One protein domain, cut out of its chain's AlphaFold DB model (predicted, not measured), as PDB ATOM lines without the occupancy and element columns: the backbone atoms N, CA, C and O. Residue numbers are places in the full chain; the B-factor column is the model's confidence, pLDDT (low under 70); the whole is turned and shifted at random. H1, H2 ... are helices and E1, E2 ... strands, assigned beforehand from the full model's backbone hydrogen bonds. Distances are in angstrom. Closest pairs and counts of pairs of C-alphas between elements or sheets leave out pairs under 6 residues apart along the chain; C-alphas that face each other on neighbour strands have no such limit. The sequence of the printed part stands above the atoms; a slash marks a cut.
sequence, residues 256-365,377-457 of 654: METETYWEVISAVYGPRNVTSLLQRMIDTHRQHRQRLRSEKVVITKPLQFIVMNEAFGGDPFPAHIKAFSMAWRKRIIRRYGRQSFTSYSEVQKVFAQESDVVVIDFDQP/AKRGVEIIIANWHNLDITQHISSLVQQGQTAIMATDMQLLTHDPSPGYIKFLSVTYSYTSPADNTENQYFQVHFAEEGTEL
ATOM      1  N   MET A 256      99.391 179.428 200.686       45.75
ATOM      2  CA  MET A 256     100.183 178.361 200.087       45.75
ATOM      3  C   MET A 256     100.149 178.491 198.556       45.75
ATOM      4  O   MET A 256      99.310 177.892 197.877       45.75
ATOM      5  N   GLU A 257     101.079 179.254 197.982       47.41
ATOM      6  CA  GLU A 257     101.212 179.329 196.530       47.41
ATOM      7  C   GLU A 257     101.674 177.974 195.982       47.41
ATOM      8  O   GLU A 257     102.821 177.537 196.136       47.41
ATOM      9  N   THR A 258     100.744 177.298 195.310       48.66
ATOM     10  CA  THR A 258     101.022 176.077 194.562       48.66
ATOM     11  C   THR A 258     101.318 176.443 193.110       48.66
ATOM     12  O   THR A 258     100.418 176.776 192.337       48.66
ATOM     13  N   GLU A 259     102.588 176.368 192.716       54.38
ATOM     14  CA  GLU A 259     103.003 176.554 191.329       54.38
ATOM     15  C   GLU A 259     103.158 175.190 190.646       54.38
ATOM     16  O   GLU A 259     103.988 174.370 191.039       54.38
ATOM     17  N   THR A 260     102.375 174.942 189.594       55.41
ATOM     18  CA  THR A 260     102.507 173.735 188.765       55.41
ATOM     19  C   THR A 260     103.140 174.064 187.419       55.41
ATOM     20  O   THR A 260     102.607 174.898 186.683       55.41
ATOM     21  N   TYR A 261     104.227 173.385 187.052       63.88
ATOM     22  CA  TYR A 261     104.829 173.503 185.720       63.88
ATOM     23  C   TYR A 261     105.393 172.172 185.216       63.88
ATOM     24  O   TYR A 261     105.541 171.212 185.970       63.88
ATOM     25  N   TRP A 262     105.674 172.114 183.915       66.75
ATOM     26  CA  TRP A 262     106.300 170.957 183.285       66.75
ATOM     27  C   TRP A 262     107.813 171.014 183.449       66.75
ATOM     28  O   TRP A 262     108.461 171.967 183.015       66.75
ATOM     29  N   GLU A 263     108.352 169.977 184.067       74.62
ATOM     30  CA  GLU A 263     109.782 169.757 184.208       74.62
ATOM     31  C   GLU A 263     110.208 168.650 183.243       74.62
ATOM     32  O   GLU A 263     109.684 167.535 183.295       74.62
ATOM     33  N   VAL A 264     111.160 168.955 182.363       77.94
ATOM     34  CA  VAL A 264     111.855 167.962 181.546       77.94
ATOM     35  C   VAL A 264     112.813 167.220 182.455       77.94
ATOM     36  O   VAL A 264     113.872 167.722 182.825       77.94
ATOM     37  N   ILE A 265     112.430 166.006 182.818       75.69
ATOM     38  CA  ILE A 265     113.233 165.158 183.693       75.69
ATOM     39  C   ILE A 265     114.286 164.402 182.909       75.69
ATOM     40  O   ILE A 265     115.361 164.183 183.447       75.69
ATOM     41  N   SER A 266     114.041 164.063 181.642       79.38
ATOM     42  CA  SER A 266     115.030 163.445 180.759       79.38
ATOM     43  C   SER A 266     114.755 163.806 179.313       79.38
ATOM     44  O   SER A 266     113.610 163.798 178.885       79.38
ATOM     45  N   ALA A 267     115.791 164.137 178.556       82.19
ATOM     46  CA  ALA A 267     115.710 164.216 177.111       82.19
ATOM     47  C   ALA A 267     117.043 163.789 176.508       82.19
ATOM     48  O   ALA A 267     118.099 164.283 176.918       82.19
ATOM     49  N   VAL A 268     116.993 162.878 175.545       81.25
ATOM     50  CA  VAL A 268     118.163 162.259 174.925       81.25
ATOM     51  C   VAL A 268     117.963 162.241 173.416       81.25
ATOM     52  O   VAL A 268     116.904 161.838 172.941       81.25
ATOM     53  N   TYR A 269     118.980 162.682 172.681       81.06
ATOM     54  CA  TYR A 269     119.042 162.647 171.223       81.06
ATOM     55  C   TYR A 269     120.322 161.923 170.786       81.06
ATOM     56  O   TYR A 269     121.428 162.457 170.921       81.06
ATOM     57  N   GLY A 270     120.191 160.679 170.321       76.81
ATOM     58  CA  GLY A 270     121.338 159.779 170.152       76.81
ATOM     59  C   GLY A 270     122.101 159.600 171.481       76.81
ATOM     60  O   GLY A 270     121.470 159.304 172.490       76.81
ATOM     61  N   PRO A 271     123.431 159.813 171.536       72.56
ATOM     62  CA  PRO A 271     124.196 159.780 172.788       72.56
ATOM     63  C   PRO A 271     124.149 161.103 173.575       72.56
ATOM     64  O   PRO A 271     124.696 161.192 174.674       72.56
ATOM     65  N   ARG A 272     123.555 162.174 173.028       78.81
ATOM     66  CA  ARG A 272     123.577 163.501 173.655       78.81
ATOM     67  C   ARG A 272     122.396 163.677 174.600       78.81
ATOM     68  O   ARG A 272     121.239 163.570 174.203       78.81
ATOM     69  N   ASN A 273     122.690 164.057 175.839       80.62
ATOM     70  CA  ASN A 273     121.686 164.521 176.786       80.62
ATOM     71  C   ASN A 273     121.283 165.970 176.454       80.62
ATOM     72  O   ASN A 273     122.102 166.883 176.528       80.62
ATOM     73  N   VAL A 274     120.016 166.172 176.089       81.06
ATOM     74  CA  VAL A 274     119.434 167.471 175.703       81.06
ATOM     75  C   VAL A 274     118.401 167.974 176.719       81.06
ATOM     76  O   VAL A 274     117.629 168.886 176.432       81.06
ATOM     77  N   THR A 275     118.390 167.412 177.934       79.50
ATOM     78  CA  THR A 275     117.399 167.727 178.983       79.50
ATOM     79  C   THR A 275     117.352 169.223 179.304       79.50
ATOM     80  O   THR A 275     116.289 169.836 179.254       79.50
ATOM     81  N   SER A 276     118.502 169.829 179.608       77.56
ATOM     82  CA  SER A 276     118.590 171.249 179.980       77.56
ATOM     83  C   SER A 276     118.235 172.175 178.817       77.56
ATOM     84  O   SER A 276     117.626 173.225 179.025       77.56
ATOM     85  N   LEU A 277     118.569 171.770 177.589       79.94
ATOM     86  CA  LEU A 277     118.203 172.491 176.376       79.94
ATOM     87  C   LEU A 277     116.682 172.529 176.213       79.94
ATOM     88  O   LEU A 277     116.124 173.605 176.000       79.94
ATOM     89  N   LEU A 278     116.004 171.390 176.374       81.19
ATOM     90  CA  LEU A 278     114.549 171.343 176.273       81.19
ATOM     91  C   LEU A 278     113.845 172.034 177.427       81.19
ATOM     92  O   LEU A 278     112.878 172.751 177.179       81.19
ATOM     93  N   GLN A 279     114.356 171.906 178.653       81.00
ATOM     94  CA  GLN A 279     113.843 172.690 179.773       81.00
ATOM     95  C   GLN A 279     113.917 174.185 179.448       81.00
ATOM     96  O   GLN A 279     112.920 174.895 179.547       81.00
ATOM     97  N   ARG A 280     115.056 174.652 178.925       76.31
ATOM     98  CA  ARG A 280     115.230 176.044 178.504       76.31
ATOM     99  C   ARG A 280     114.305 176.432 177.352       76.31
ATOM    100  O   ARG A 280     113.818 177.561 177.344       76.31
ATOM    101  N   MET A 281     114.052 175.552 176.385       74.12
ATOM    102  CA  MET A 281     113.089 175.808 175.305       74.12
ATOM    103  C   MET A 281     111.668 175.965 175.855       74.12
ATOM    104  O   MET A 281     110.982 176.917 175.481       74.12
ATOM    105  N   ILE A 282     111.253 175.098 176.785       75.12
ATOM    106  CA  ILE A 282     109.963 175.194 177.480       75.12
ATOM    107  C   ILE A 282     109.879 176.495 178.283       75.12
ATOM    108  O   ILE A 282     108.898 177.229 178.153       75.12
ATOM    109  N   ASP A 283     110.919 176.833 179.043       72.56
ATOM    110  CA  ASP A 283     110.970 178.051 179.855       72.56
ATOM    111  C   ASP A 283     110.958 179.310 178.985       72.56
ATOM    112  O   ASP A 283     110.232 180.263 179.269       72.56
ATOM    113  N   THR A 284     111.696 179.312 177.875       70.69
ATOM    114  CA  THR A 284     111.733 180.431 176.922       70.69
ATOM    115  C   THR A 284     110.385 180.589 176.230       70.69
ATOM    116  O   THR A 284     109.878 181.703 176.121       70.69
ATOM    117  N   HIS A 285     109.759 179.489 175.808       66.56
ATOM    118  CA  HIS A 285     108.413 179.512 175.243       66.56
ATOM    119  C   HIS A 285     107.391 180.022 176.267       66.56
ATOM    120  O   HIS A 285     106.524 180.830 175.929       66.56
ATOM    121  N   ARG A 286     107.524 179.622 177.538       65.69
ATOM    122  CA  ARG A 286     106.705 180.111 178.653       65.69
ATOM    123  C   ARG A 286     106.890 181.614 178.867       65.69
ATOM    124  O   ARG A 286     105.890 182.327 178.936       65.69
ATOM    125  N   GLN A 287     108.128 182.100 178.924       64.56
ATOM    126  CA  GLN A 287     108.453 183.520 179.090       64.56
ATOM    127  C   GLN A 287     107.993 184.356 177.891       64.56
ATOM    128  O   GLN A 287     107.400 185.418 178.065       64.56
ATOM    129  N   HIS A 288     108.203 183.873 176.666       63.91
ATOM    130  CA  HIS A 288     107.733 184.535 175.451       63.91
ATOM    131  C   HIS A 288     106.203 184.612 175.424       63.91
ATOM    132  O   HIS A 288     105.640 185.677 175.177       63.91
ATOM    133  N   ARG A 289     105.514 183.525 175.802       60.22
ATOM    134  CA  ARG A 289     104.059 183.529 175.989       60.22
ATOM    135  C   ARG A 289     103.595 184.441 177.110       60.22
ATOM    136  O   ARG A 289     102.486 184.938 177.000       60.22
ATOM    137  N   GLN A 290     104.372 184.635 178.177       57.97
ATOM    138  CA  GLN A 290     104.073 185.603 179.240       57.97
ATOM    139  C   GLN A 290     104.229 187.047 178.744       57.97
ATOM    140  O   GLN A 290     103.368 187.870 179.033       57.97
ATOM    141  N   ARG A 291     105.262 187.338 177.941       55.47
ATOM    142  CA  ARG A 291     105.488 188.660 177.332       55.47
ATOM    143  C   ARG A 291     104.434 189.021 176.286       55.47
ATOM    144  O   ARG A 291     103.920 190.125 176.310       55.47
ATOM    145  N   LEU A 292     104.016 188.087 175.433       53.28
ATOM    146  CA  LEU A 292     102.930 188.337 174.471       53.28
ATOM    147  C   LEU A 292     101.566 188.616 175.144       53.28
ATOM    148  O   LEU A 292     100.647 189.108 174.489       53.28
ATOM    149  N   ARG A 293     101.416 188.359 176.457       46.09
ATOM    150  CA  ARG A 293     100.192 188.705 177.208       46.09
ATOM    151  C   ARG A 293     100.042 190.197 177.449       46.09
ATOM    152  O   ARG A 293      98.902 190.655 177.488       46.09
ATOM    153  N   SER A 294     101.138 190.945 177.606       49.00
ATOM    154  CA  SER A 294     101.054 192.400 177.801       49.00
ATOM    155  C   SER A 294     100.551 193.124 176.550       49.00
ATOM    156  O   SER A 294     100.061 194.240 176.655       49.00
ATOM    157  N   GLU A 295     100.587 192.469 175.386       49.59
ATOM    158  CA  GLU A 295     100.193 193.050 174.096       49.59
ATOM    159  C   GLU A 295      98.791 192.621 173.606       49.59
ATOM    160  O   GLU A 295      98.413 192.937 172.483       49.59
ATOM    161  N   LYS A 296      97.975 191.930 174.424       45.81
ATOM    162  CA  LYS A 296      96.599 191.478 174.073       45.81
ATOM    163  C   LYS A 296      96.485 190.585 172.814       45.81
ATOM    164  O   LYS A 296      95.375 190.336 172.343       45.81
ATOM    165  N   VAL A 297      97.581 190.022 172.299       40.50
ATOM    166  CA  VAL A 297      97.562 189.136 171.120       40.50
ATOM    167  C   VAL A 297      97.376 187.668 171.535       40.50
ATOM    168  O   VAL A 297      98.177 187.086 172.264       40.50
ATOM    169  N   VAL A 298      96.295 187.041 171.058       43.12
ATOM    170  CA  VAL A 298      95.958 185.626 171.300       43.12
ATOM    171  C   VAL A 298      96.708 184.749 170.292       43.12
ATOM    172  O   VAL A 298      96.232 184.548 169.180       43.12
ATOM    173  N   ILE A 299      97.868 184.199 170.667       43.34
ATOM    174  CA  ILE A 299      98.531 183.134 169.890       43.34
ATOM    175  C   ILE A 299      98.604 181.857 170.736       43.34
ATOM    176  O   ILE A 299      99.448 181.693 171.616       43.34
ATOM    177  N   THR A 300      97.708 180.919 170.435       48.53
ATOM    178  CA  THR A 300      97.616 179.568 171.012       48.53
ATOM    179  C   THR A 300      98.431 178.552 170.205       48.53
ATOM    180  O   THR A 300      97.906 177.515 169.819       48.53
ATOM    181  N   LYS A 301      99.709 178.824 169.907       52.28
ATOM    182  CA  LYS A 301     100.559 177.829 169.219       52.28
ATOM    183  C   LYS A 301     101.253 176.898 170.221       52.28
ATOM    184  O   LYS A 301     101.895 177.447 171.121       52.28
ATOM    185  N   PRO A 302     101.086 175.564 170.140       55.69
ATOM    186  CA  PRO A 302     101.829 174.619 170.979       55.69
ATOM    187  C   PRO A 302     103.345 174.805 170.808       55.69
ATOM    188  O   PRO A 302     103.796 175.420 169.836       55.69
ATOM    189  N   LEU A 303     104.133 174.329 171.777       62.00
ATOM    190  CA  LEU A 303     105.579 174.242 171.588       62.00
ATOM    191  C   LEU A 303     105.832 173.107 170.596       62.00
ATOM    192  O   LEU A 303     105.726 171.944 170.967       62.00
ATOM    193  N   GLN A 304     106.121 173.489 169.358       64.94
ATOM    194  CA  GLN A 304     106.437 172.595 168.254       64.94
ATOM    195  C   GLN A 304     107.905 172.742 167.899       64.94
ATOM    196  O   GLN A 304     108.410 173.859 167.750       64.94
ATOM    197  N   PHE A 305     108.581 171.615 167.750       71.62
ATOM    198  CA  PHE A 305     109.888 171.558 167.119       71.62
ATOM    199  C   PHE A 305     110.026 170.242 166.361       71.62
ATOM    200  O   PHE A 305     109.384 169.243 166.684       71.62
ATOM    201  N   ILE A 306     110.866 170.271 165.332       73.50
ATOM    202  CA  ILE A 306     111.200 169.085 164.553       73.50
ATOM    203  C   ILE A 306     112.478 168.505 165.145       73.50
ATOM    204  O   ILE A 306     113.443 169.235 165.389       73.50
ATOM    205  N   VAL A 307     112.477 167.198 165.388       78.94
ATOM    206  CA  VAL A 307     113.623 166.467 165.930       78.94
ATOM    207  C   VAL A 307     114.722 166.397 164.869       78.94
ATOM    208  O   VAL A 307     114.750 165.480 164.059       78.94
ATOM    209  N   MET A 308     115.624 167.375 164.838       80.50
ATOM    210  CA  MET A 308     116.738 167.426 163.883       80.50
ATOM    211  C   MET A 308     118.025 167.894 164.557       80.50
ATOM    212  O   MET A 308     117.991 168.572 165.586       80.50
ATOM    213  N   ASN A 309     119.163 167.585 163.937       79.25
ATOM    214  CA  ASN A 309     120.491 168.035 164.361       79.25
ATOM    215  C   ASN A 309     120.529 169.529 164.702       79.25
ATOM    216  O   ASN A 309     121.078 169.932 165.725       79.25
ATOM    217  N   GLU A 310     119.911 170.364 163.871       79.88
ATOM    218  CA  GLU A 310     119.891 171.815 164.030       79.88
ATOM    219  C   GLU A 310     119.144 172.243 165.299       79.88
ATOM    220  O   GLU A 310     119.570 173.184 165.970       79.88
ATOM    221  N   ALA A 311     118.078 171.525 165.672       72.06
ATOM    222  CA  ALA A 311     117.289 171.810 166.871       72.06
ATOM    223  C   ALA A 311     118.074 171.545 168.168       72.06
ATOM    224  O   ALA A 311     117.808 172.175 169.190       72.06
ATOM    225  N   PHE A 312     119.073 170.656 168.121       80.62
ATOM    226  CA  PHE A 312     119.841 170.211 169.289       80.62
ATOM    227  C   PHE A 312     121.315 170.642 169.279       80.62
ATOM    228  O   PHE A 312     122.143 170.068 169.995       80.62
ATOM    229  N   GLY A 313     121.659 171.664 168.487       75.06
ATOM    230  CA  GLY A 313     123.012 172.228 168.457       75.06
ATOM    231  C   GLY A 313     124.025 171.369 167.689       75.06
ATOM    232  O   GLY A 313     125.184 171.255 168.096       75.06
ATOM    233  N   GLY A 314     123.592 170.737 166.601       78.00
ATOM    234  CA  GLY A 314     124.412 169.947 165.680       78.00
ATOM    235  C   GLY A 314     124.296 168.438 165.885       78.00
ATOM    236  O   GLY A 314     123.655 167.975 166.822       78.00
ATOM    237  N   ASP A 315     124.950 167.683 164.999       80.12
ATOM    238  CA  ASP A 315     124.880 166.221 164.984       80.12
ATOM    239  C   ASP A 315     125.656 165.598 166.155       80.12
ATOM    240  O   ASP A 315     126.890 165.694 166.186       80.12
ATOM    241  N   PRO A 316     124.973 164.985 167.143       76.94
ATOM    242  CA  PRO A 316     125.646 164.324 168.251       76.94
ATOM    243  C   PRO A 316     126.272 162.991 167.841       76.94
ATOM    244  O   PRO A 316     127.104 162.477 168.586       76.94
ATOM    245  N   PHE A 317     125.873 162.425 166.697       76.56
ATOM    246  CA  PHE A 317     126.350 161.129 166.240       76.56
ATOM    247  C   PHE A 317     126.408 161.069 164.702       76.56
ATOM    248  O   PHE A 317     125.510 160.524 164.053       76.56
ATOM    249  N   PRO A 318     127.466 161.656 164.101       77.19
ATOM    250  CA  PRO A 318     127.572 161.816 162.655       77.19
ATOM    251  C   PRO A 318     127.455 160.498 161.897       77.19
ATOM    252  O   PRO A 318     128.097 159.519 162.268       77.19
ATOM    253  N   ALA A 319     126.690 160.503 160.803       70.06
ATOM    254  CA  ALA A 319     126.432 159.343 159.936       70.06
ATOM    255  C   ALA A 319     125.652 158.183 160.590       70.06
ATOM    256  O   ALA A 319     125.592 157.093 160.022       70.06
ATOM    257  N   HIS A 320     125.033 158.423 161.747       69.12
ATOM    258  CA  HIS A 320     124.188 157.455 162.439       69.12
ATOM    259  C   HIS A 320     122.755 157.983 162.561       69.12
ATOM    260  O   HIS A 320     122.530 159.192 162.716       69.12
ATOM    261  N   ILE A 321     121.789 157.062 162.509       68.31
ATOM    262  CA  ILE A 321     120.384 157.351 162.812       68.31
ATOM    263  C   ILE A 321     120.284 157.656 164.305       68.31
ATOM    264  O   ILE A 321     120.855 156.942 165.135       68.31
ATOM    265  N   LYS A 322     119.587 158.740 164.653       73.25
ATOM    266  CA  LYS A 322     119.403 159.153 166.045       73.25
ATOM    267  C   LYS A 322     117.942 159.042 166.424       73.25
ATOM    268  O   LYS A 322     117.054 159.485 165.702       73.25
ATOM    269  N   ALA A 323     117.714 158.502 167.607       70.31
ATOM    270  CA  ALA A 323     116.421 158.561 168.255       70.31
ATOM    271  C   ALA A 323     116.369 159.765 169.184       70.31
ATOM    272  O   ALA A 323     117.373 160.111 169.818       70.31
ATOM    273  N   PHE A 324     115.192 160.362 169.299       79.00
ATOM    274  CA  PHE A 324     114.877 161.289 170.364       79.00
ATOM    275  C   PHE A 324     113.909 160.646 171.345       79.00
ATOM    276  O   PHE A 324     112.898 160.050 170.974       79.00
ATOM    277  N   SER A 325     114.218 160.808 172.620       75.50
ATOM    278  CA  SER A 325     113.355 160.388 173.711       75.50
ATOM    279  C   SER A 325     113.296 161.490 174.746       75.50
ATOM    280  O   SER A 325     114.301 162.142 175.033       75.50
ATOM    281  N   MET A 326     112.114 161.710 175.303       80.38
ATOM    282  CA  MET A 326     111.914 162.712 176.333       80.38
ATOM    283  C   MET A 326     110.907 162.219 177.350       80.38
ATOM    284  O   MET A 326     109.829 161.753 176.997       80.38
ATOM    285  N   ALA A 327     111.268 162.372 178.613       73.31
ATOM    286  CA  ALA A 327     110.385 162.233 179.744       73.31
ATOM    287  C   ALA A 327     110.207 163.605 180.396       73.31
ATOM    288  O   ALA A 327     111.174 164.341 180.634       73.31
ATOM    289  N   TRP A 328     108.968 163.941 180.719       77.31
ATOM    290  CA  TRP A 328     108.625 165.130 181.485       77.31
ATOM    291  C   TRP A 328     107.577 164.801 182.542       77.31
ATOM    292  O   TRP A 328     106.818 163.841 182.414       77.31
ATOM    293  N   ARG A 329     107.535 165.603 183.606       69.12
ATOM    294  CA  ARG A 329     106.550 165.459 184.685       69.12
ATOM    295  C   ARG A 329     105.915 166.787 185.044       69.12
ATOM    296  O   ARG A 329     106.525 167.849 184.882       69.12
ATOM    297  N   LYS A 330     104.697 166.723 185.578       61.56
ATOM    298  CA  LYS A 330     104.051 167.866 186.230       61.56
ATOM    299  C   LYS A 330     104.697 168.030 187.607       61.56
ATOM    300  O   LYS A 330     104.445 167.234 188.503       61.56
ATOM    301  N   ARG A 331     105.552 169.043 187.777       62.88
ATOM    302  CA  ARG A 331     106.134 169.387 189.079       62.88
ATOM    303  C   ARG A 331     105.181 170.327 189.808       62.88
ATOM    304  O   ARG A 331     104.824 171.378 189.276       62.88
ATOM    305  N   ILE A 332     104.778 169.939 191.014       56.84
ATOM    306  CA  ILE A 332     104.034 170.780 191.950       56.84
ATOM    307  C   ILE A 332     105.051 171.338 192.942       56.84
ATOM    308  O   ILE A 332     105.671 170.579 193.687       56.84
ATOM    309  N   ILE A 333     105.260 172.651 192.923       57.47
ATOM    310  CA  ILE A 333     106.039 173.342 193.948       57.47
ATOM    311  C   ILE A 333     105.061 173.993 194.907       57.47
ATOM    312  O   ILE A 333     104.253 174.825 194.496       57.47
ATOM    313  N   ARG A 334     105.162 173.632 196.186       54.69
ATOM    314  CA  ARG A 334     104.473 174.338 197.265       54.69
ATOM    315  C   ARG A 334     105.469 175.307 197.881       54.69
ATOM    316  O   ARG A 334     106.491 174.874 198.420       54.69
ATOM    317  N   ARG A 335     105.221 176.606 197.737       47.75
ATOM    318  CA  ARG A 335     106.054 177.636 198.364       47.75
ATOM    319  C   ARG A 335     105.451 178.014 199.709       47.75
ATOM    320  O   ARG A 335     104.284 178.368 199.781       47.75
ATOM    321  N   TYR A 336     106.274 177.937 200.747       46.31
ATOM    322  CA  TYR A 336     105.991 178.451 202.080       46.31
ATOM    323  C   TYR A 336     107.062 179.496 202.397       46.31
ATOM    324  O   TYR A 336     108.197 179.164 202.755       46.31
ATOM    325  N   GLY A 337     106.742 180.771 202.175       53.53
ATOM    326  CA  GLY A 337     107.710 181.861 202.309       53.53
ATOM    327  C   GLY A 337     108.963 181.638 201.446       53.53
ATOM    328  O   GLY A 337     108.882 181.551 200.222       53.53
ATOM    329  N   ARG A 338     110.143 181.526 202.078       39.22
ATOM    330  CA  ARG A 338     111.429 181.256 201.391       39.22
ATOM    331  C   ARG A 338     111.685 179.778 201.079       39.22
ATOM    332  O   ARG A 338     112.653 179.476 200.385       39.22
ATOM    333  N   GLN A 339     110.869 178.863 201.595       38.59
ATOM    334  CA  GLN A 339     111.062 177.426 201.426       38.59
ATOM    335  C   GLN A 339     110.157 176.910 200.309       38.59
ATOM    336  O   GLN A 339     108.936 177.042 200.346       38.59
ATOM    337  N   SER A 340     110.764 176.321 199.286       44.00
ATOM    338  CA  SER A 340     110.052 175.574 198.255       44.00
ATOM    339  C   SER A 340     110.135 174.091 198.585       44.00
ATOM    340  O   SER A 340     111.221 173.515 198.523       44.00
ATOM    341  N   PHE A 341     109.003 173.470 198.888       50.88
ATOM    342  CA  PHE A 341     108.931 172.021 198.994       50.88
ATOM    343  C   PHE A 341     108.571 171.448 197.634       50.88
ATOM    344  O   PHE A 341     107.647 171.914 196.955       50.88
ATOM    345  N   THR A 342     109.326 170.437 197.222       51.06
ATOM    346  CA  THR A 342     109.059 169.705 195.992       51.06
ATOM    347  C   THR A 342     108.731 168.282 196.372       51.06
ATOM    348  O   THR A 342     109.530 167.638 197.042       51.06
ATOM    349  N   SER A 343     107.567 167.800 195.951       50.19
ATOM    350  CA  SER A 343     107.014 166.505 196.365       50.19
ATOM    351  C   SER A 343     107.771 165.283 195.831       50.19
ATOM    352  O   SER A 343     107.235 164.186 195.867       50.19
ATOM    353  N   TYR A 344     108.959 165.453 195.247       60.28
ATOM    354  CA  TYR A 344     109.609 164.413 194.457       60.28
ATOM    355  C   TYR A 344     111.115 164.403 194.677       60.28
ATOM    356  O   TYR A 344     111.730 165.464 194.815       60.28
ATOM    357  N   SER A 345     111.708 163.210 194.608       59.22
ATOM    358  CA  SER A 345     113.157 163.071 194.541       59.22
ATOM    359  C   SER A 345     113.726 163.739 193.292       59.22
ATOM    360  O   SER A 345     113.059 163.877 192.250       59.22
ATOM    361  N   GLU A 346     115.004 164.093 193.377       67.25
ATOM    362  CA  GLU A 346     115.801 164.336 192.184       67.25
ATOM    363  C   GLU A 346     115.856 163.056 191.337       67.25
ATOM    364  O   GLU A 346     115.835 161.936 191.862       67.25
ATOM    365  N   VAL A 347     115.833 163.228 190.018       73.94
ATOM    366  CA  VAL A 347     115.824 162.128 189.056       73.94
ATOM    367  C   VAL A 347     117.262 161.797 188.680       73.94
ATOM    368  O   VAL A 347     118.016 162.681 188.279       73.94
ATOM    369  N   GLN A 348     117.625 160.522 188.759       80.81
ATOM    370  CA  GLN A 348     118.939 160.017 188.386       80.81
ATOM    371  C   GLN A 348     118.948 159.547 186.931       80.81
ATOM    372  O   GLN A 348     117.937 159.077 186.398       80.81
ATOM    373  N   LYS A 349     120.103 159.677 186.273       81.00
ATOM    374  CA  LYS A 349     120.309 159.247 184.885       81.00
ATOM    375  C   LYS A 349     121.602 158.484 184.752       81.00
ATOM    376  O   LYS A 349     122.644 158.944 185.208       81.00
ATOM    377  N   VAL A 350     121.531 157.371 184.046       84.56
ATOM    378  CA  VAL A 350     122.673 156.510 183.769       84.56
ATOM    379  C   VAL A 350     122.657 156.110 182.300       84.56
ATOM    380  O   VAL A 350     121.599 155.914 181.699       84.56
ATOM    381  N   PHE A 351     123.851 156.033 181.719       85.88
ATOM    382  CA  PHE A 351     124.064 155.741 180.308       85.88
ATOM    383  C   PHE A 351     125.140 154.670 180.169       85.88
ATOM    384  O   PHE A 351     126.136 154.710 180.890       85.88
ATOM    385  N   ALA A 352     124.959 153.756 179.222       86.50
ATOM    386  CA  ALA A 352     125.973 152.788 178.826       86.50
ATOM    387  C   ALA A 352     125.988 152.628 177.308       86.50
ATOM    388  O   ALA A 352     124.940 152.653 176.656       86.50
ATOM    389  N   GLN A 353     127.179 152.458 176.747       88.19
ATOM    390  CA  GLN A 353     127.335 152.038 175.364       88.19
ATOM    391  C   GLN A 353     127.058 150.535 175.244       88.19
ATOM    392  O   GLN A 353     127.100 149.799 176.225       88.19
ATOM    393  N   GLU A 354     126.769 150.061 174.039       86.69
ATOM    394  CA  GLU A 354     126.701 148.637 173.746       86.69
ATOM    395  C   GLU A 354     127.901 147.861 174.305       86.69
ATOM    396  O   GLU A 354     129.053 148.217 174.064       86.69
ATOM    397  N   SER A 355     127.601 146.770 175.012       88.31
ATOM    398  CA  SER A 355     128.523 145.924 175.791       88.31
ATOM    399  C   SER A 355     129.014 146.484 177.134       88.31
ATOM    400  O   SER A 355     129.658 145.741 177.875       88.31
ATOM    401  N   ASP A 356     128.673 147.722 177.503       90.81
ATOM    402  CA  ASP A 356     128.931 148.258 178.847       90.81
ATOM    403  C   ASP A 356     127.814 147.884 179.838       90.81
ATOM    404  O   ASP A 356     126.770 147.331 179.477       90.81
ATOM    405  N   VAL A 357     128.029 148.181 181.122       88.38
ATOM    406  CA  VAL A 357     127.078 147.901 182.205       88.38
ATOM    407  C   VAL A 357     126.514 149.204 182.761       88.38
ATOM    408  O   VAL A 357     127.257 150.082 183.192       88.38
ATOM    409  N   VAL A 358     125.186 149.300 182.808       88.31
ATOM    410  CA  VAL A 358     124.471 150.298 183.608       88.31
ATOM    411  C   VAL A 358     124.352 149.787 185.035       88.31
ATOM    412  O   VAL A 358     123.862 148.679 185.248       88.31
ATOM    413  N   VAL A 359     124.754 150.604 186.008       87.38
ATOM    414  CA  VAL A 359     124.541 150.333 187.433       87.38
ATOM    415  C   VAL A 359     123.520 151.328 187.975       87.38
ATOM    416  O   VAL A 359     123.729 152.539 187.902       87.38
ATOM    417  N   ILE A 360     122.407 150.812 188.488       83.75
ATOM    418  CA  ILE A 360     121.375 151.588 189.179       83.75
ATOM    419  C   ILE A 360     121.724 151.592 190.662       83.75
ATOM    420  O   ILE A 360     121.814 150.532 191.284       83.75
ATOM    421  N   ASP A 361     121.959 152.783 191.201       75.94
ATOM    422  CA  ASP A 361     122.293 152.971 192.605       75.94
ATOM    423  C   ASP A 361     121.008 152.962 193.443       75.94
ATOM    424  O   ASP A 361     119.999 153.562 193.068       75.94
ATOM    425  N   PHE A 362     121.040 152.244 194.561       69.81
ATOM    426  CA  PHE A 362     119.949 152.169 195.532       69.81
ATOM    427  C   PHE A 362     120.283 152.884 196.845       69.81
ATOM    428  O   PHE A 362     119.402 153.031 197.692       69.81
ATOM    429  N   ASP A 363     121.523 153.352 197.006       59.56
ATOM    430  CA  ASP A 363     122.071 153.810 198.281       59.56
ATOM    431  C   ASP A 363     122.154 155.343 198.393       59.56
ATOM    432  O   ASP A 363     122.770 155.861 199.328       59.56
ATOM    433  N   GLN A 364     121.508 156.109 197.500       54.22
ATOM    434  CA  GLN A 364     121.458 157.561 197.689       54.22
ATOM    435  C   GLN A 364     120.502 157.959 198.825       54.22
ATOM    436  O   GLN A 364     119.316 157.604 198.810       54.22
ATOM    437  N   PRO A 365     120.966 158.782 199.785       46.34
ATOM    438  CA  PRO A 365     120.083 159.399 200.755       46.34
ATOM    439  C   PRO A 365     119.201 160.426 200.037       46.34
ATOM    440  O   PRO A 365     119.682 161.430 199.515       46.34
ATOM    441  N   ALA A 377     112.885 152.414 206.420       37.62
ATOM    442  CA  ALA A 377     112.422 151.324 205.579       37.62
ATOM    443  C   ALA A 377     113.160 151.407 204.234       37.62
ATOM    444  O   ALA A 377     113.281 152.493 203.663       37.62
ATOM    445  N   LYS A 378     113.661 150.270 203.732       43.88
ATOM    446  CA  LYS A 378     114.266 150.176 202.396       43.88
ATOM    447  C   LYS A 378     113.297 150.763 201.362       43.88
ATOM    448  O   LYS A 378     112.161 150.305 201.250       43.88
ATOM    449  N   ARG A 379     113.756 151.816 200.684       56.06
ATOM    450  CA  ARG A 379     112.993 152.666 199.759       56.06
ATOM    451  C   ARG A 379     112.997 152.046 198.352       56.06
ATOM    452  O   ARG A 379     113.922 151.309 198.019       56.06
ATOM    453  N   GLY A 380     111.950 152.290 197.562       65.75
ATOM    454  CA  GLY A 380     111.793 151.716 196.219       65.75
ATOM    455  C   GLY A 380     112.438 152.582 195.133       65.75
ATOM    456  O   GLY A 380     112.495 153.802 195.271       65.75
ATOM    457  N   VAL A 381     112.910 151.963 194.047       75.62
ATOM    458  CA  VAL A 381     113.316 152.669 192.820       75.62
ATOM    459  C   VAL A 381     112.256 152.488 191.748       75.62
ATOM    460  O   VAL A 381     111.837 151.369 191.455       75.62
ATOM    461  N   GLU A 382     111.851 153.601 191.148       80.25
ATOM    462  CA  GLU A 382     110.953 153.641 190.003       80.25
ATOM    463  C   GLU A 382     111.742 154.005 188.745       80.25
ATOM    464  O   GLU A 382     112.404 155.043 188.678       80.25
ATOM    465  N   ILE A 383     111.667 153.141 187.733       82.50
ATOM    466  CA  ILE A 383     112.224 153.418 186.410       82.50
ATOM    467  C   ILE A 383     111.198 154.237 185.635       82.50
ATOM    468  O   ILE A 383     110.103 153.766 185.342       82.50
ATOM    469  N   ILE A 384     111.575 155.466 185.297       78.44
ATOM    470  CA  ILE A 384     110.705 156.431 184.626       78.44
ATOM    471  C   ILE A 384     110.727 156.210 183.113       78.44
ATOM    472  O   ILE A 384     109.691 156.227 182.453       78.44
ATOM    473  N   ILE A 385     111.928 156.057 182.556       83.06
ATOM    474  CA  ILE A 385     112.143 155.797 181.134       83.06
ATOM    475  C   ILE A 385     113.454 155.032 180.955       83.06
ATOM    476  O   ILE A 385     114.473 155.390 181.554       83.06
ATOM    477  N   ALA A 386     113.436 153.999 180.118       85.69
ATOM    478  CA  ALA A 386     114.635 153.309 179.672       85.69
ATOM    479  C   ALA A 386     114.595 153.030 178.171       85.69
ATOM    480  O   ALA A 386     113.614 152.493 177.661       85.69
ATOM    481  N   ASN A 387     115.687 153.358 177.482       85.44
ATOM    482  CA  ASN A 387     115.749 153.338 176.025       85.44
ATOM    483  C   ASN A 387     116.982 152.589 175.552       85.44
ATOM    484  O   ASN A 387     118.088 152.864 176.021       85.44
ATOM    485  N   TRP A 388     116.783 151.702 174.584       86.38
ATOM    486  CA  TRP A 388     117.840 151.049 173.834       86.38
ATOM    487  C   TRP A 388     117.840 151.580 172.411       86.38
ATOM    488  O   TRP A 388     117.026 151.176 171.584       86.38
ATOM    489  N   HIS A 389     118.731 152.532 172.137       81.75
ATOM    490  CA  HIS A 389     118.725 153.281 170.883       81.75
ATOM    491  C   HIS A 389     117.356 153.957 170.623       81.75
ATOM    492  O   HIS A 389     117.040 154.938 171.295       81.75
ATOM    493  N   ASN A 390     116.541 153.452 169.686       71.00
ATOM    494  CA  ASN A 390     115.183 153.932 169.383       71.00
ATOM    495  C   ASN A 390     114.057 153.079 170.003       71.00
ATOM    496  O   ASN A 390     112.887 153.380 169.772       71.00
ATOM    497  N   LEU A 391     114.378 152.037 170.774       76.19
ATOM    498  CA  LEU A 391     113.391 151.152 171.391       76.19
ATOM    499  C   LEU A 391     113.133 151.523 172.851       76.19
ATOM    500  O   LEU A 391     114.068 151.683 173.638       76.19
ATOM    501  N   ASP A 392     111.853 151.604 173.213       79.94
ATOM    502  CA  ASP A 392     111.406 151.698 174.602       79.94
ATOM    503  C   ASP A 392     111.537 150.329 175.280       79.94
ATOM    504  O   ASP A 392     110.901 149.352 174.880       79.94
ATOM    505  N   ILE A 393     112.364 150.266 176.318       85.81
ATOM    506  CA  ILE A 393     112.601 149.075 177.141       85.81
ATOM    507  C   ILE A 393     112.286 149.347 178.615       85.81
ATOM    508  O   ILE A 393     112.688 148.576 179.489       85.81
ATOM    509  N   THR A 394     111.550 150.424 178.904       83.38
ATOM    510  CA  THR A 394     111.208 150.878 180.260       83.38
ATOM    511  C   THR A 394     110.631 149.743 181.096       83.38
ATOM    512  O   THR A 394     111.145 149.452 182.170       83.38
ATOM    513  N   GLN A 395     109.630 149.026 180.574       80.31
ATOM    514  CA  GLN A 395     108.982 147.923 181.294       80.31
ATOM    515  C   GLN A 395     109.938 146.766 181.616       80.31
ATOM    516  O   GLN A 395     109.862 146.187 182.700       80.31
ATOM    517  N   HIS A 396     110.842 146.434 180.690       87.56
ATOM    518  CA  HIS A 396     111.810 145.355 180.894       87.56
ATOM    519  C   HIS A 396     112.828 145.735 181.969       87.56
ATOM    520  O   HIS A 396     113.041 144.975 182.911       87.56
ATOM    521  N   ILE A 397     113.382 146.948 181.897       88.38
ATOM    522  CA  ILE A 397     114.304 147.455 182.918       88.38
ATOM    523  C   ILE A 397     113.617 147.549 184.288       88.38
ATOM    524  O   ILE A 397     114.203 147.115 185.277       88.38
ATOM    525  N   SER A 398     112.365 148.015 184.356       84.56
ATOM    526  CA  SER A 398     111.572 147.999 185.594       84.56
ATOM    527  C   SER A 398     111.475 146.599 186.195       84.56
ATOM    528  O   SER A 398     111.660 146.438 187.398       84.56
ATOM    529  N   SER A 399     111.228 145.579 185.368       83.19
ATOM    530  CA  SER A 399     111.146 144.184 185.812       83.19
ATOM    531  C   SER A 399     112.481 143.675 186.365       83.19
ATOM    532  O   SER A 399     112.507 143.082 187.443       83.19
ATOM    533  N   LEU A 400     113.601 143.955 185.686       86.00
ATOM    534  CA  LEU A 400     114.940 143.578 186.162       86.00
ATOM    535  C   LEU A 400     115.250 144.219 187.525       86.00
ATOM    536  O   LEU A 400     115.681 143.539 188.456       86.00
ATOM    537  N   VAL A 401     114.951 145.510 187.670       85.56
ATOM    538  CA  VAL A 401     115.149 146.268 188.915       85.56
ATOM    539  C   VAL A 401     114.276 145.724 190.045       85.56
ATOM    540  O   VAL A 401     114.768 145.523 191.154       85.56
ATOM    541  N   GLN A 402     113.007 145.408 189.770       80.69
ATOM    542  CA  GLN A 402     112.092 144.786 190.739       80.69
ATOM    543  C   GLN A 402     112.552 143.390 191.178       80.69
ATOM    544  O   GLN A 402     112.318 142.993 192.318       80.69
ATOM    545  N   GLN A 403     113.241 142.657 190.302       83.25
ATOM    546  CA  GLN A 403     113.869 141.370 190.618       83.25
ATOM    547  C   GLN A 403     115.193 141.520 191.394       83.25
ATOM    548  O   GLN A 403     115.823 140.520 191.735       83.25
ATOM    549  N   GLY A 404     115.609 142.753 191.705       79.38
ATOM    550  CA  GLY A 404     116.825 143.061 192.458       79.38
ATOM    551  C   GLY A 404     118.081 143.186 191.596       79.38
ATOM    552  O   GLY A 404     119.183 143.276 192.137       79.38
ATOM    553  N   GLN A 405     117.947 143.198 190.268       85.31
ATOM    554  CA  GLN A 405     119.076 143.373 189.366       85.31
ATOM    555  C   GLN A 405     119.388 144.862 189.161       85.31
ATOM    556  O   GLN A 405     118.664 145.580 188.478       85.31
ATOM    557  N   THR A 406     120.509 145.309 189.727       83.44
ATOM    558  CA  THR A 406     121.003 146.695 189.623       83.44
ATOM    559  C   THR A 406     122.022 146.900 188.513       83.44
ATOM    560  O   THR A 406     122.141 148.004 187.991       83.44
ATOM    561  N   ALA A 407     122.753 145.846 188.145       89.06
ATOM    562  CA  ALA A 407     123.738 145.852 187.073       89.06
ATOM    563  C   ALA A 407     123.142 145.220 185.807       89.06
ATOM    564  O   ALA A 407     122.859 144.016 185.758       89.06
ATOM    565  N   ILE A 408     122.937 146.039 184.780       90.50
ATOM    566  CA  ILE A 408     122.285 145.656 183.529       90.50
ATOM    567  C   ILE A 408     123.273 145.868 182.385       90.50
ATOM    568  O   ILE A 408     123.714 146.989 182.142       90.50
ATOM    569  N   MET A 409     123.628 144.798 181.675       92.06
ATOM    570  CA  MET A 409     124.488 144.900 180.498       92.06
ATOM    571  C   MET A 409     123.688 145.436 179.311       92.06
ATOM    572  O   MET A 409     122.604 144.941 178.998       92.06
ATOM    573  N   ALA A 410     124.251 146.421 178.629       91.44
ATOM    574  CA  ALA A 410     123.690 147.051 177.449       91.44
ATOM    575  C   ALA A 410     123.931 146.174 176.206       91.44
ATOM    576  O   ALA A 410     124.788 146.462 175.377       91.44
ATOM    577  N   THR A 411     123.212 145.055 176.102       91.12
ATOM    578  CA  THR A 411     123.280 144.140 174.948       91.12
ATOM    579  C   THR A 411     121.886 143.713 174.513       91.12
ATOM    580  O   THR A 411     121.000 143.559 175.352       91.12
ATOM    581  N   ASP A 412     121.708 143.437 173.219       88.62
ATOM    582  CA  ASP A 412     120.434 142.955 172.664       88.62
ATOM    583  C   ASP A 412     119.925 141.698 173.395       88.62
ATOM    584  O   ASP A 412     118.741 141.587 173.711       88.62
ATOM    585  N   MET A 413     120.843 140.785 173.750       88.06
ATOM    586  CA  MET A 413     120.513 139.566 174.494       88.06
ATOM    587  C   MET A 413     119.984 139.852 175.899       88.06
ATOM    588  O   MET A 413     118.974 139.276 176.292       88.06
ATOM    589  N   GLN A 414     120.646 140.716 176.674       87.62
ATOM    590  CA  GLN A 414     120.209 141.001 178.044       87.62
ATOM    591  C   GLN A 414     118.946 141.873 178.080       87.62
ATOM    592  O   GLN A 414     118.107 141.737 178.974       87.62
ATOM    593  N   LEU A 415     118.783 142.736 177.079       88.69
ATOM    594  CA  LEU A 415     117.619 143.600 176.922       88.69
ATOM    595  C   LEU A 415     116.429 142.894 176.246       88.69
ATOM    596  O   LEU A 415     115.377 143.509 176.098       88.69
ATOM    597  N   LEU A 416     116.581 141.613 175.880       87.38
ATOM    598  CA  LEU A 416     115.560 140.769 175.244       87.38
ATOM    599  C   LEU A 416     114.912 141.424 174.017       87.38
ATOM    600  O   LEU A 416     113.705 141.317 173.795       87.38
ATOM    601  N   THR A 417     115.723 142.092 173.204       85.19
ATOM    602  CA  THR A 417     115.269 142.818 172.018       85.19
ATOM    603  C   THR A 417     116.032 142.378 170.776       85.19
ATOM    604  O   THR A 417     117.138 141.850 170.851       85.19
ATOM    605  N   HIS A 418     115.421 142.581 169.609       84.12
ATOM    606  CA  HIS A 418     116.150 142.540 168.345       84.12
ATOM    607  C   HIS A 418     117.105 143.735 168.266       84.12
ATOM    608  O   HIS A 418     116.855 144.746 168.923       84.12
ATOM    609  N   ASP A 419     118.157 143.615 167.451       82.50
ATOM    610  CA  ASP A 419     119.098 144.707 167.192       82.50
ATOM    611  C   ASP A 419     118.352 145.877 166.515       82.50
ATOM    612  O   ASP A 419     117.933 145.733 165.359       82.50
ATOM    613  N   PRO A 420     118.146 147.019 167.206       75.69
ATOM    614  CA  PRO A 420     117.429 148.159 166.641       75.69
ATOM    615  C   PRO A 420     118.169 148.848 165.496       75.69
ATOM    616  O   PRO A 420     117.559 149.614 164.751       75.69
ATOM    617  N   SER A 421     119.484 148.646 165.381       75.56
ATOM    618  CA  SER A 421     120.317 149.364 164.420       75.56
ATOM    619  C   SER A 421     121.523 148.508 164.008       75.56
ATOM    620  O   SER A 421     122.647 148.746 164.463       75.56
ATOM    621  N   PRO A 422     121.314 147.497 163.140       79.00
ATOM    622  CA  PRO A 422     122.367 146.573 162.741       79.00
ATOM    623  C   PRO A 422     123.574 147.278 162.123       79.00
ATOM    624  O   PRO A 422     123.444 148.056 161.178       79.00
ATOM    625  N   GLY A 423     124.764 146.960 162.634       74.56
ATOM    626  CA  GLY A 423     126.027 147.550 162.178       74.56
ATOM    627  C   GLY A 423     126.372 148.898 162.818       74.56
ATOM    628  O   GLY A 423     127.406 149.473 162.476       74.56
ATOM    629  N   TYR A 424     125.558 149.377 163.759       74.56
ATOM    630  CA  TYR A 424     125.776 150.626 164.478       74.56
ATOM    631  C   TYR A 424     125.895 150.397 165.988       74.56
ATOM    632  O   TYR A 424     125.298 149.478 166.544       74.56
ATOM    633  N   ILE A 425     126.663 151.268 166.651       79.62
ATOM    634  CA  ILE A 425     126.808 151.253 168.112       79.62
ATOM    635  C   ILE A 425     125.518 151.763 168.751       79.62
ATOM    636  O   ILE A 425     125.042 152.863 168.440       79.62
ATOM    637  N   LYS A 426     124.984 150.975 169.680       84.12
ATOM    638  CA  LYS A 426     123.764 151.286 170.429       84.12
ATOM    639  C   LYS A 426     124.084 151.830 171.820       84.12
ATOM    640  O   LYS A 426     125.191 151.671 172.331       84.12
ATOM    641  N   PHE A 427     123.109 152.498 172.430       84.31
ATOM    642  CA  PHE A 427     123.244 153.076 173.765       84.31
ATOM    643  C   PHE A 427     122.011 152.759 174.601       84.31
ATOM    644  O   PHE A 427     120.881 152.883 174.120       84.31
ATOM    645  N   LEU A 428     122.254 152.380 175.852       88.00
ATOM    646  CA  LEU A 428     121.250 152.210 176.887       88.00
ATOM    647  C   LEU A 428     121.200 153.487 177.726       88.00
ATOM    648  O   LEU A 428     122.206 153.890 178.305       88.00
ATOM    649  N   SER A 429     120.032 154.112 177.802       88.06
ATOM    650  CA  SER A 429     119.758 155.257 178.671       88.06
ATOM    651  C   SER A 429     118.689 154.856 179.671       88.06
ATOM    652  O   SER A 429     117.604 154.476 179.246       88.06
ATOM    653  N   VAL A 430     118.949 154.984 180.970       86.75
ATOM    654  CA  VAL A 430     117.962 154.714 182.026       86.75
ATOM    655  C   VAL A 430     117.830 155.942 182.916       86.75
ATOM    656  O   VAL A 430     118.817 156.523 183.362       86.75
ATOM    657  N   THR A 431     116.592 156.353 183.160       85.38
ATOM    658  CA  THR A 431     116.231 157.450 184.058       85.38
ATOM    659  C   THR A 431     115.339 156.897 185.164       85.38
ATOM    660  O   THR A 431     114.343 156.233 184.869       85.38
ATOM    661  N   TYR A 432     115.676 157.175 186.423       83.56
ATOM    662  CA  TYR A 432     114.977 156.619 187.582       83.56
ATOM    663  C   TYR A 432     114.843 157.621 188.731       83.56
ATOM    664  O   TYR A 432     115.611 158.578 188.829       83.56
ATOM    665  N   SER A 433     113.858 157.408 189.597       77.56
ATOM    666  CA  SER A 433     113.650 158.170 190.833       77.56
ATOM    667  C   SER A 433     113.505 157.243 192.030       77.56
ATOM    668  O   SER A 433     113.177 156.065 191.891       77.56
ATOM    669  N   TYR A 434     113.726 157.794 193.220       73.19
ATOM    670  CA  TYR A 434     113.466 157.088 194.467       73.19
ATOM    671  C   TYR A 434     112.056 157.425 194.937       73.19
ATOM    672  O   TYR A 434     111.694 158.600 195.043       73.19
ATOM    673  N   THR A 435     111.269 156.399 195.234       63.47
ATOM    674  CA  THR A 435     109.904 156.547 195.730       63.47
ATOM    675  C   THR A 435     109.841 156.212 197.215       63.47
ATOM    676  O   THR A 435     110.445 155.251 197.706       63.47
ATOM    677  N   SER A 436     109.116 157.047 197.962       54.03
ATOM    678  CA  SER A 436     108.760 156.745 199.344       54.03
ATOM    679  C   SER A 436     107.523 155.845 199.350       54.03
ATOM    680  O   SER A 436     106.568 156.153 198.642       54.03
ATOM    681  N   PRO A 437     107.465 154.787 200.175       49.28
ATOM    682  CA  PRO A 437     106.250 153.985 200.334       49.28
ATOM    683  C   PRO A 437     105.057 154.780 200.903       49.28
ATOM    684  O   PRO A 437     103.936 154.287 200.866       49.28
ATOM    685  N   ALA A 438     105.278 155.996 201.426       47.75
ATOM    686  CA  ALA A 438     104.216 156.909 201.857       47.75
ATOM    687  C   ALA A 438     103.619 157.750 200.708       47.75
ATOM    688  O   ALA A 438     102.512 158.269 200.851       47.75
ATOM    689  N   ASP A 439     104.320 157.871 199.575       50.25
ATOM    690  CA  ASP A 439     103.790 158.494 198.362       50.25
ATOM    691  C   ASP A 439     102.965 157.451 197.605       50.25
ATOM    692  O   ASP A 439     103.442 156.787 196.683       50.25
ATOM    693  N   ASN A 440     101.703 157.281 198.008       41.91
ATOM    694  CA  ASN A 440     100.742 156.558 197.182       41.91
ATOM    695  C   ASN A 440     100.683 157.232 195.801       41.91
ATOM    696  O   ASN A 440     100.464 158.436 195.668       41.91
ATOM    697  N   THR A 441     100.909 156.410 194.786       46.50
ATOM    698  CA  THR A 441     101.230 156.659 193.372       46.50
ATOM    699  C   THR A 441     100.202 157.451 192.544       46.50
ATOM    700  O   THR A 441     100.190 157.350 191.322       46.50
ATOM    701  N   GLU A 442      99.335 158.265 193.147       42.72
ATOM    702  CA  GLU A 442      98.256 158.974 192.437       42.72
ATOM    703  C   GLU A 442      98.676 160.335 191.841       42.72
ATOM    704  O   GLU A 442      97.951 160.893 191.025       42.72
ATOM    705  N   ASN A 443      99.862 160.862 192.181       42.94
ATOM    706  CA  ASN A 443     100.289 162.219 191.784       42.94
ATOM    707  C   ASN A 443     101.591 162.298 190.961       42.94
ATOM    708  O   ASN A 443     102.091 163.400 190.711       42.94
ATOM    709  N   GLN A 444     102.159 161.168 190.529       50.97
ATOM    710  CA  GLN A 444     103.370 161.126 189.695       50.97
ATOM    711  C   GLN A 444     103.017 160.795 188.241       50.97
ATOM    712  O   GLN A 444     103.209 159.688 187.754       50.97
ATOM    713  N   TYR A 445     102.475 161.780 187.522       55.00
ATOM    714  CA  TYR A 445     102.222 161.629 186.089       55.00
ATOM    715  C   TYR A 445     103.495 161.937 185.298       55.00
ATOM    716  O   TYR A 445     103.787 163.095 184.971       55.00
ATOM    717  N   PHE A 446     104.254 160.886 184.997       58.47
ATOM    718  CA  PHE A 446     105.324 160.916 184.009       58.47
ATOM    719  C   PHE A 446     104.733 160.740 182.609       58.47
ATOM    720  O   PHE A 446     103.943 159.832 182.359       58.47
ATOM    721  N   GLN A 447     105.110 161.617 181.686       58.22
ATOM    722  CA  GLN A 447     104.814 161.455 180.267       58.22
ATOM    723  C   GLN A 447     106.114 161.223 179.523       58.22
ATOM    724  O   GLN A 447     107.073 161.982 179.676       58.22
ATOM    725  N   VAL A 448     106.121 160.165 178.722       56.38
ATOM    726  CA  VAL A 448     107.256 159.757 177.907       56.38
ATOM    727  C   VAL A 448     106.846 159.807 176.444       56.38
ATOM    728  O   VAL A 448     105.813 159.253 176.064       56.38
ATOM    729  N   HIS A 449     107.669 160.456 175.628       60.06
ATOM    730  CA  HIS A 449     107.520 160.481 174.182       60.06
ATOM    731  C   HIS A 449     108.789 160.013 173.478       60.06
ATOM    732  O   HIS A 449     109.911 160.345 173.872       60.06
ATOM    733  N   PHE A 450     108.559 159.287 172.387       56.97
ATOM    734  CA  PHE A 450     109.561 158.762 171.472       56.97
ATOM    735  C   PHE A 450     109.319 159.339 170.090       56.97
ATOM    736  O   PHE A 450     108.177 159.387 169.630       56.97
ATOM    737  N   ALA A 451     110.389 159.791 169.450       56.53
ATOM    738  CA  ALA A 451     110.325 160.404 168.139       56.53
ATOM    739  C   ALA A 451     111.588 160.059 167.345       56.53
ATOM    740  O   ALA A 451     112.707 160.117 167.863       56.53
ATOM    741  N   GLU A 452     111.410 159.693 166.082       64.00
ATOM    742  CA  GLU A 452     112.522 159.510 165.153       64.00
ATOM    743  C   GLU A 452     113.016 160.867 164.639       64.00
ATOM    744  O   GLU A 452     112.278 161.860 164.619       64.00
ATOM    745  N   GLU A 453     114.276 160.922 164.213       54.56
ATOM    746  CA  GLU A 453     114.818 162.094 163.528       54.56
ATOM    747  C   GLU A 453     113.941 162.480 162.320       54.56
ATOM    748  O   GLU A 453     113.561 161.643 161.505       54.56
ATOM    749  N   GLY A 454     113.597 163.765 162.219       48.00
ATOM    750  CA  GLY A 454     112.720 164.326 161.191       48.00
ATOM    751  C   GLY A 454     111.233 164.381 161.558       48.00
ATOM    752  O   GLY A 454     110.455 164.939 160.785       48.00
ATOM    753  N   THR A 455     110.820 163.858 162.718       54.75
ATOM    754  CA  THR A 455     109.412 163.893 163.157       54.75
ATOM    755  C   THR A 455     109.075 165.139 163.988       54.75
ATOM    756  O   THR A 455     109.932 165.723 164.661       54.75
ATOM    757  N   GLU A 456     107.818 165.588 163.898       48.69
ATOM    758  CA  GLU A 456     107.278 166.713 164.673       48.69
ATOM    759  C   GLU A 456     106.799 166.228 166.048       48.69
ATOM    760  O   GLU A 456     106.083 165.229 166.142       48.69
ATOM    761  N   LEU A 457     107.184 166.939 167.113       54.94
ATOM    762  CA  LEU A 457     106.752 166.645 168.480       54.94
ATOM    763  C   LEU A 457     105.849 167.765 169.021       54.94
ATOM    764  O   LEU A 457     106.281 168.913 169.144       54.94
TER     765      LEU A 457
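What this domain is: This is residues 256 to 365 and 377 to 457 of the 654 residues of an uncharacterized protein of Talaromyces marneffei (strain ATCC 18224 / CBS 334.59 / QM 7333) (UniProt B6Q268). Two twisted sheets lie partly face to face as a sandwich, E1 E3 E4 E10 and E5 E9 E7, with H1 on the outside of the first and H3 on the outside of the second. The small strand pair E6 and E8 sits beside E5, and residues 290 to 296, beyond the sandwich, stick out. The printed part has 191 residues with three named helices and ten named strands, in the order E1 H1 E2 H2 E3 E4 E5 E6 E7 H3 E8 E9 E10; the class is mixed. The first sheet is branched at E3, the second runs E5 E9 E7, and both are antiparallel. The whole is compact, with a radius of gyration of the C-alphas of 18.5 A, yet flat, spanning 56 by 48 by 23 A.

Where its parts are: E1, residues 257 to 269, begins at C-alpha (101.212, 179.329, 196.530) and is 35.2 A long. H1, residues 275 to 291, is 24.1 A long. E2 is residues 304 to 306 and H2 residues 309 to 312. E3, residues 323 to 336, measures 40.6 A. E4 is residues 339 to 342, E5 348 to 353 and E6 357 to 359. E7, residues 380 to 388, bends by 57 degrees at residue 384. H3 is residues 394 to 402 and E8 407 to 409. E9, residues 427 to 435, is 25.9 A long. E10, residues 446 to 452, ends at C-alpha (112.522, 159.510, 165.153).

How they stand to each other: E1 lies on one side of E3, with N 263 and O 329 at 2.9 A. E4 and E10 lie on the other side, with N 336 and O 339 at 2.8 A in the hairpin E3 and E4, and N 326 and O 449 at 3.0 A. H1 is on this sheet over E1 and only just stands up from it, rising 41 degrees. The parts of the two sheets that face each other are 10.4 A apart, centre to centre, with strands at 17 degrees; the closest C-alphas of E3 and E7 are Ala 327 and Ile 385, 6.8 A. In the second sheet, N 350 and O 430 are 2.9 A apart, as are N 382 and O 433. H3 is on it at a height of 7.7 A. N 358 and O 408 of E6 and E8 are 2.8 A apart. E2 pairs with no named strand. H1 and H2 are close but not clearly touching, C-alphas 277 and 312 being 7.6 A apart. In H1 and H3 every O i to N i+4 pair is within hydrogen-bond range; H2 is too short for one.

The domain as a whole: The farthest C-alphas, Glu 295 and Met 413, are 57.2 A apart. Residues 366 to 376 are not printed; the gap is 12.1 A. Links H1 to E2 and E8 to E9 are long. Mean pLDDT of the printed part is 70.1; 78 residues are under 70, among them 329 to 346 and 435 to 457.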